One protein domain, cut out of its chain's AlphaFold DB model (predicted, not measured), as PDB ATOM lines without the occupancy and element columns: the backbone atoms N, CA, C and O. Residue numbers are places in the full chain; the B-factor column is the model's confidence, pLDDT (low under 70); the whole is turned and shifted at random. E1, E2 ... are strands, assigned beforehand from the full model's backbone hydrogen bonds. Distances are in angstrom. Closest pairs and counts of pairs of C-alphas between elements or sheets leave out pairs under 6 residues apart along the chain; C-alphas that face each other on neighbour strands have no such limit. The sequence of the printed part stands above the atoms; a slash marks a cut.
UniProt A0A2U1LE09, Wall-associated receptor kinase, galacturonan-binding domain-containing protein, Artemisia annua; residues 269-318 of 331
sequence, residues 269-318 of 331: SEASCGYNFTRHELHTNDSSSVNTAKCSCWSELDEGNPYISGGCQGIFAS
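This is residues 269 to 318 of the 331 residues of the protein "Wall-associated receptor kinase, galacturonan-binding domain-containing protein" of Artemisia annua (UniProt A0A2U1LE09). A long, narrow two-stranded hairpin, E1 with E2, makes an arm, and at the end away from its turn the chain folds into a much smaller hairpin, E3 with E4. Residues 269 to 275 lead into E1 at this same end, and residues 315 to 318 run on beyond E4 as a tail. The printed part has 50 residues, with no named helix and four named strands in the order E1, E2, E3, E4; both two-stranded sheets are antiparallel. The class is all strand, though under half of the residues, 22 of 50, are in named elements. The whole is only just loose, close to extended, with a radius of gyration of the C-alphas of 14.2 A and spans of 52 by 20 by 11 A.

E1, residues 276 to 283, begins at C-alpha 276 (-34.128, -16.977, 18.687) and is 23.0 A long. E2, residues 289 to 296, is 22.0 A long and ends at C-alpha 296 (-38.848, -18.533, 17.524). E3 holds residues 302 to 304, 6.8 A, and E4 residues 312 to 314, 6.9 A, ending at C-alpha 314 (-44.503, -12.951, 27.538).

E1 and E2 form an antiparallel hairpin at 156 degrees; N 280 and O 292 are within hydrogen-bond range at 2.8 A. E3 and E4 form an antiparallel hairpin at 146 degrees, with N 313 and O 303 within hydrogen-bond range at 2.8 A. E2 and E3 are apart.

The C-alphas farthest apart, those of Asp 286 and Ser 318, are 52.1 A from each other. The printed part has no cut. The links E1 to E2 and E2 to E3 are tight, and E3 to E4 is short. Mean pLDDT of the printed part is 84.8; residues 315 to 318 are under 70.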
ATOM      1  N   SER A 269     -30.753 -13.225   7.582       85.75
ATOM      2  CA  SER A 269     -29.853 -13.023   8.716       85.75
ATOM      3  C   SER A 269     -30.544 -13.239  10.063       85.75
ATOM      4  O   SER A 269     -31.742 -13.001  10.208       85.75
ATOM      5  N   GLU A 270     -29.768 -13.605  11.080       83.12
ATOM      6  CA  GLU A 270     -30.227 -13.671  12.474       83.12
ATOM      7  C   GLU A 270     -30.763 -12.321  12.975       83.12
ATOM      8  O   GLU A 270     -31.811 -12.276  13.608       83.12
ATOM      9  N   ALA A 271     -30.144 -11.209  12.561       79.31
ATOM     10  CA  ALA A 271     -30.612  -9.847  12.844       79.31
ATOM     11  C   ALA A 271     -31.991  -9.505  12.228       79.31
ATOM     12  O   ALA A 271     -32.536  -8.432  12.489       79.31
ATOM     13  N   SER A 272     -32.550 -10.382  11.386       84.56
ATOM     14  CA  SER A 272     -33.921 -10.281  10.865       84.56
ATOM     15  C   SER A 272     -34.957 -11.033  11.720       84.56
ATOM     16  O   SER A 272     -36.155 -10.850  11.500       84.56
ATOM     17  N   CYS A 273     -34.530 -11.833  12.704       86.00
ATOM     18  CA  CYS A 273     -35.374 -12.254  13.826       86.00
ATOM     19  C   CYS A 273     -35.342 -11.185  14.932       86.00
ATOM     20  O   CYS A 273     -34.363 -10.461  15.091       86.00
ATOM     21  N   GLY A 274     -36.398 -11.106  15.744       77.56
ATOM     22  CA  GLY A 274     -36.379 -10.314  16.984       77.56
ATOM     23  C   GLY A 274     -35.867 -11.075  18.217       77.56
ATOM     24  O   GLY A 274     -35.829 -10.499  19.302       77.56
ATOM     25  N   TYR A 275     -35.589 -12.374  18.064       84.69
ATOM     26  CA  TYR A 275     -35.552 -13.396  19.119       84.69
ATOM     27  C   TYR A 275     -34.604 -14.545  18.699       84.69
ATOM     28  O   TYR A 275     -33.640 -14.302  17.978       84.69
ATOM     29  N   ASN A 276     -34.887 -15.792  19.093       89.88
ATOM     30  CA  ASN A 276     -34.128 -16.977  18.687       89.88
ATOM     31  C   ASN A 276     -34.105 -17.167  17.158       89.88
ATOM     32  O   ASN A 276     -35.125 -17.006  16.481       89.88
ATOM     33  N   PHE A 277     -32.958 -17.613  16.638       92.44
ATOM     34  CA  PHE A 277     -32.735 -17.996  15.242       92.44
ATOM     35  C   PHE A 277     -32.163 -19.416  15.174       92.44
ATOM     36  O   PHE A 277     -31.229 -19.764  15.891       92.44
ATOM     37  N   THR A 278     -32.694 -20.239  14.273       92.94
ATOM     38  CA  THR A 278     -32.190 -21.593  14.001       92.94
ATOM     39  C   THR A 278     -32.122 -21.839  12.499       92.94
ATOM     40  O   THR A 278     -32.919 -21.282  11.741       92.94
ATOM     41  N   ARG A 279     -31.173 -22.670  12.046       92.44
ATOM     42  CA  ARG A 279     -31.136 -23.178  10.665       92.44
ATOM     43  C   ARG A 279     -31.576 -24.637  10.626       92.44
ATOM     44  O   ARG A 279     -31.244 -25.418  11.515       92.44
ATOM     45  N   HIS A 280     -32.292 -24.989   9.569       90.94
ATOM     46  CA  HIS A 280     -32.741 -26.342   9.279       90.94
ATOM     47  C   HIS A 280     -32.424 -26.695   7.830       90.94
ATOM     48  O   HIS A 280     -32.520 -25.850   6.938       90.94
ATOM     49  N   GLU A 281     -32.116 -27.966   7.603       92.81
ATOM     50  CA  GLU A 281     -31.908 -28.542   6.283       92.81
ATOM     51  C   GLU A 281     -33.117 -29.418   5.917       92.81
ATOM     52  O   GLU A 281     -33.525 -30.293   6.682       92.81
ATOM     53  N   LEU A 282     -33.732 -29.161   4.761       92.94
ATOM     54  CA  LEU A 282     -34.897 -29.900   4.273       92.94
ATOM     55  C   LEU A 282     -34.495 -30.758   3.070       92.94
ATOM     56  O   LEU A 282     -34.350 -30.244   1.962       92.94
ATOM     57  N   HIS A 283     -34.322 -32.065   3.278       91.31
ATOM     58  CA  HIS A 283     -33.945 -32.993   2.207       91.31
ATOM     59  C   HIS A 283     -35.087 -33.208   1.198       91.31
ATOM     60  O   HIS A 283     -36.210 -33.585   1.569       91.31
ATOM     61  N   THR A 284     -34.787 -32.995  -0.083       89.56
ATOM     62  CA  THR A 284     -35.724 -33.150  -1.203       89.56
ATOM     63  C   THR A 284     -35.456 -34.439  -1.992       89.56
ATOM     64  O   THR A 284     -34.466 -35.138  -1.782       89.56
ATOM     65  N   ASN A 285     -36.374 -34.807  -2.890       84.00
ATOM     66  CA  ASN A 285     -36.329 -36.072  -3.643       84.00
ATOM     67  C   ASN A 285     -35.240 -36.144  -4.732       84.00
ATOM     68  O   ASN A 285     -35.041 -37.197  -5.332       84.00
ATOM     69  N   ASP A 286     -34.578 -35.028  -5.024       81.50
ATOM     70  CA  ASP A 286     -33.519 -34.866  -6.026       81.50
ATOM     71  C   ASP A 286     -32.109 -35.034  -5.421       81.50
ATOM     72  O   ASP A 286     -31.122 -34.634  -6.032       81.50
ATOM     73  N   SER A 287     -32.004 -35.601  -4.210       77.75
ATOM     74  CA  SER A 287     -30.790 -35.667  -3.370       77.75
ATOM     75  C   SER A 287     -30.170 -34.312  -2.996       77.75
ATOM     76  O   SER A 287     -29.131 -34.278  -2.340       77.75
ATOM     77  N   SER A 288     -30.823 -33.197  -3.344       85.06
ATOM     78  CA  SER A 288     -30.475 -31.874  -2.829       85.06
ATOM     79  C   SER A 288     -31.151 -31.608  -1.481       85.06
ATOM     80  O   SER A 288     -31.971 -32.389  -0.981       85.06
ATOM     81  N   SER A 289     -30.799 -30.479  -0.882       88.19
ATOM     82  CA  SER A 289     -31.444 -29.975   0.316       88.19
ATOM     83  C   SER A 289     -31.713 -28.481   0.209       88.19
ATOM     84  O   SER A 289     -30.999 -27.734  -0.464       88.19
ATOM     85  N   VAL A 290     -32.779 -28.043   0.873       90.94
ATOM     86  CA  VAL A 290     -33.107 -26.626   1.021       90.94
ATOM     87  C   VAL A 290     -32.759 -26.212   2.442       90.94
ATOM     88  O   VAL A 290     -33.407 -26.636   3.399       90.94
ATOM     89  N   ASN A 291     -31.724 -25.389   2.572       91.50
ATOM     90  CA  ASN A 291     -31.410 -24.718   3.824       91.50
ATOM     91  C   ASN A 291     -32.435 -23.602   4.072       91.50
ATOM     92  O   ASN A 291     -32.818 -22.881   3.156       91.50
ATOM     93  N   THR A 292     -32.895 -23.468   5.312       93.81
ATOM     94  CA  THR A 292     -33.837 -22.419   5.723       93.81
ATOM     95  C   THR A 292     -33.558 -21.979   7.151       93.81
ATOM     96  O   THR A 292     -33.097 -22.768   7.976       93.81
ATOM     97  N   ALA A 293     -33.897 -20.734   7.468       93.94
ATOM     98  CA  ALA A 293     -33.998 -20.264   8.844       93.94
ATOM     99  C   ALA A 293     -35.403 -20.506   9.435       93.94
ATOM    100  O   ALA A 293     -36.389 -20.605   8.693       93.94
ATOM    101  N   LYS A 294     -35.489 -20.543  10.769       94.38
ATOM    102  CA  LYS A 294     -36.707 -20.427  11.587       94.38
ATOM    103  C   LYS A 294     -36.423 -19.452  12.731       94.38
ATOM    104  O   LYS A 294     -35.437 -19.632  13.448       94.38
ATOM    105  N   CYS A 295     -37.280 -18.446  12.901       94.06
ATOM    106  CA  CYS A 295     -37.289 -17.627  14.113       94.06
ATOM    107  C   CYS A 295     -38.267 -18.245  15.127       94.06
ATOM    108  O   CYS A 295     -39.338 -18.721  14.738       94.06
ATOM    109  N   SER A 296     -37.943 -18.190  16.415       92.75
ATOM    110  CA  SER A 296     -38.848 -18.533  17.524       92.75
ATOM    111  C   SER A 296     -38.757 -17.481  18.629       92.75
ATOM    112  O   SER A 296     -37.784 -16.734  18.693       92.75
ATOM    113  N   CYS A 297     -39.780 -17.370  19.479       91.50
ATOM    114  CA  CYS A 297     -39.715 -16.497  20.653       91.50
ATOM    115  C   CYS A 297     -38.681 -17.031  21.671       91.50
ATOM    116  O   CYS A 297     -38.138 -18.125  21.484       91.50
ATOM    117  N   TRP A 298     -38.362 -16.267  22.725       86.69
ATOM    118  CA  TRP A 298     -37.388 -16.719  23.734       86.69
ATOM    119  C   TRP A 298     -37.930 -17.894  24.549       86.69
ATOM    120  O   TRP A 298     -37.194 -18.841  24.817       86.69
ATOM    121  N   SER A 299     -39.214 -17.832  24.903       85.50
ATOM    122  CA  SER A 299     -39.954 -18.876  25.605       85.50
ATOM    123  C   SER A 299     -41.051 -19.470  24.721       85.50
ATOM    124  O   SER A 299     -41.646 -18.774  23.900       85.50
ATOM    125  N   GLU A 300     -41.388 -20.740  24.947       79.25
ATOM    126  CA  GLU A 300     -42.601 -21.371  24.396       79.25
ATOM    127  C   GLU A 300     -43.895 -20.792  25.009       79.25
ATOM    128  O   GLU A 300     -44.984 -21.014  24.486       79.25
ATOM    129  N   LEU A 301     -43.776 -20.030  26.104       82.25
ATOM    130  CA  LEU A 301     -44.870 -19.301  26.760       82.25
ATOM    131  C   LEU A 301     -45.051 -17.863  26.235       82.25
ATOM    132  O   LEU A 301     -45.947 -17.157  26.703       82.25
ATOM    133  N   ASP A 302     -44.193 -17.402  25.320       86.94
ATOM    134  CA  ASP A 302     -44.338 -16.092  24.684       86.94
ATOM    135  C   ASP A 302     -45.295 -16.198  23.488       86.94
ATOM    136  O   ASP A 302     -45.101 -17.024  22.595       86.94
ATOM    137  N   GLU A 303     -46.282 -15.306  23.404       88.62
ATOM    138  CA  GLU A 303     -47.154 -15.208  22.230       88.62
ATOM    139  C   GLU A 303     -46.681 -14.101  21.281       88.62
ATOM    140  O   GLU A 303     -46.278 -13.019  21.714       88.62
ATOM    141  N   GLY A 304     -46.793 -14.325  19.968       91.25
ATOM    142  CA  GLY A 304     -46.604 -13.282  18.957       91.25
ATOM    143  C   GLY A 304     -45.816 -13.738  17.740       91.25
ATOM    144  O   GLY A 304     -45.891 -14.891  17.321       91.25
ATOM    145  N   ASN A 305     -45.085 -12.804  17.130       93.88
ATOM    146  CA  ASN A 305     -44.346 -13.055  15.897       93.88
ATOM    147  C   ASN A 305     -42.832 -12.847  16.073       93.88
ATOM    148  O   ASN A 305     -42.386 -11.701  16.175       93.88
ATOM    149  N   PRO A 306     -42.019 -13.919  16.042       93.31
ATOM    150  CA  PRO A 306     -40.574 -13.819  16.234       93.31
ATOM    151  C   PRO A 306     -39.822 -13.252  15.018       93.31
ATOM    152  O   PRO A 306     -38.663 -12.858  15.140       93.31
ATOM    153  N   TYR A 307     -40.482 -13.157  13.859       93.44
ATOM    154  CA  TYR A 307     -39.967 -12.513  12.645       93.44
ATOM    155  C   TYR A 307     -40.157 -10.979  12.672       93.44
ATOM    156  O   TYR A 307     -39.868 -10.299  11.690       93.44
ATOM    157  N   ILE A 308     -40.658 -10.416  13.781       91.50
ATOM    158  CA  ILE A 308     -40.805  -8.974  14.011       91.50
ATOM    159  C   ILE A 308     -40.053  -8.606  15.296       91.50
ATOM    160  O   ILE A 308     -40.274  -9.205  16.345       91.50
ATOM    161  N   SER A 309     -39.197  -7.581  15.246       87.75
ATOM    162  CA  SER A 309     -38.528  -7.061  16.448       87.75
ATOM    163  C   SER A 309     -39.554  -6.523  17.458       87.75
ATOM    164  O   SER A 309     -40.414  -5.707  17.115       87.75
ATOM    165  N   GLY A 310     -39.512  -7.021  18.698       86.25
ATOM    166  CA  GLY A 310     -40.533  -6.731  19.710       86.25
ATOM    167  C   GLY A 310     -41.919  -7.324  19.394       86.25
ATOM    168  O   GLY A 310     -42.930  -6.759  19.829       86.25
ATOM    169  N   GLY A 311     -41.988  -8.377  18.571       88.94
ATOM    170  CA  GLY A 311     -43.219  -9.049  18.148       88.94
ATOM    171  C   GLY A 311     -43.758 -10.105  19.121       88.94
ATOM    172  O   GLY A 311     -44.978 -10.194  19.265       88.94
ATOM    173  N   CYS A 312     -42.886 -10.854  19.806       90.75
ATOM    174  CA  CYS A 312     -43.264 -11.774  20.886       90.75
ATOM    175  C   CYS A 312     -43.378 -11.043  22.229       90.75
ATOM    176  O   CYS A 312     -42.557 -10.176  22.542       90.75
ATOM    177  N   GLN A 313     -44.367 -11.417  23.033       85.44
ATOM    178  CA  GLN A 313     -44.620 -10.852  24.354       85.44
ATOM    179  C   GLN A 313     -44.937 -11.981  25.336       85.44
ATOM    180  O   GLN A 313     -45.755 -12.854  25.048       85.44
ATOM    181  N   GLY A 314     -44.278 -11.961  26.493       71.44
ATOM    182  CA  GLY A 314     -44.503 -12.951  27.538       71.44
ATOM    183  C   GLY A 314     -45.865 -12.766  28.200       71.44
ATOM    184  O   GLY A 314     -46.274 -11.639  28.502       71.44
ATOM    185  N   ILE A 315     -46.554 -13.874  28.478       60.75
ATOM    186  CA  ILE A 315     -47.767 -13.865  29.297       60.75
ATOM    187  C   ILE A 315     -47.359 -13.579  30.750       60.75
ATOM    188  O   ILE A 315     -47.133 -14.488  31.550       60.75
ATOM    189  N   PHE A 316     -47.278 -12.297  31.114       49.88
ATOM    190  CA  PHE A 316     -47.199 -11.892  32.515       49.88
ATOM    191  C   PHE A 316     -48.527 -12.222  33.203       49.88
ATOM    192  O   PHE A 316     -49.434 -11.390  33.277       49.88
ATOM    193  N   ALA A 317     -48.631 -13.441  33.734       43.38
ATOM    194  CA  ALA A 317     -49.608 -13.757  34.764       43.38
ATOM    195  C   ALA A 317     -49.379 -12.770  35.915       43.38
ATOM    196  O   ALA A 317     -48.345 -12.813  36.581       43.38
ATOM    197  N   SER A 318     -50.306 -11.829  36.096       38.00
ATOM    198  CA  SER A 318     -50.162 -10.763  37.084       38.00
ATOM    199  C   SER A 318     -49.993 -11.380  38.474       38.00
ATOM    200  O   SER A 318     -50.931 -12.042  38.936       38.00
TER     201      SER A 318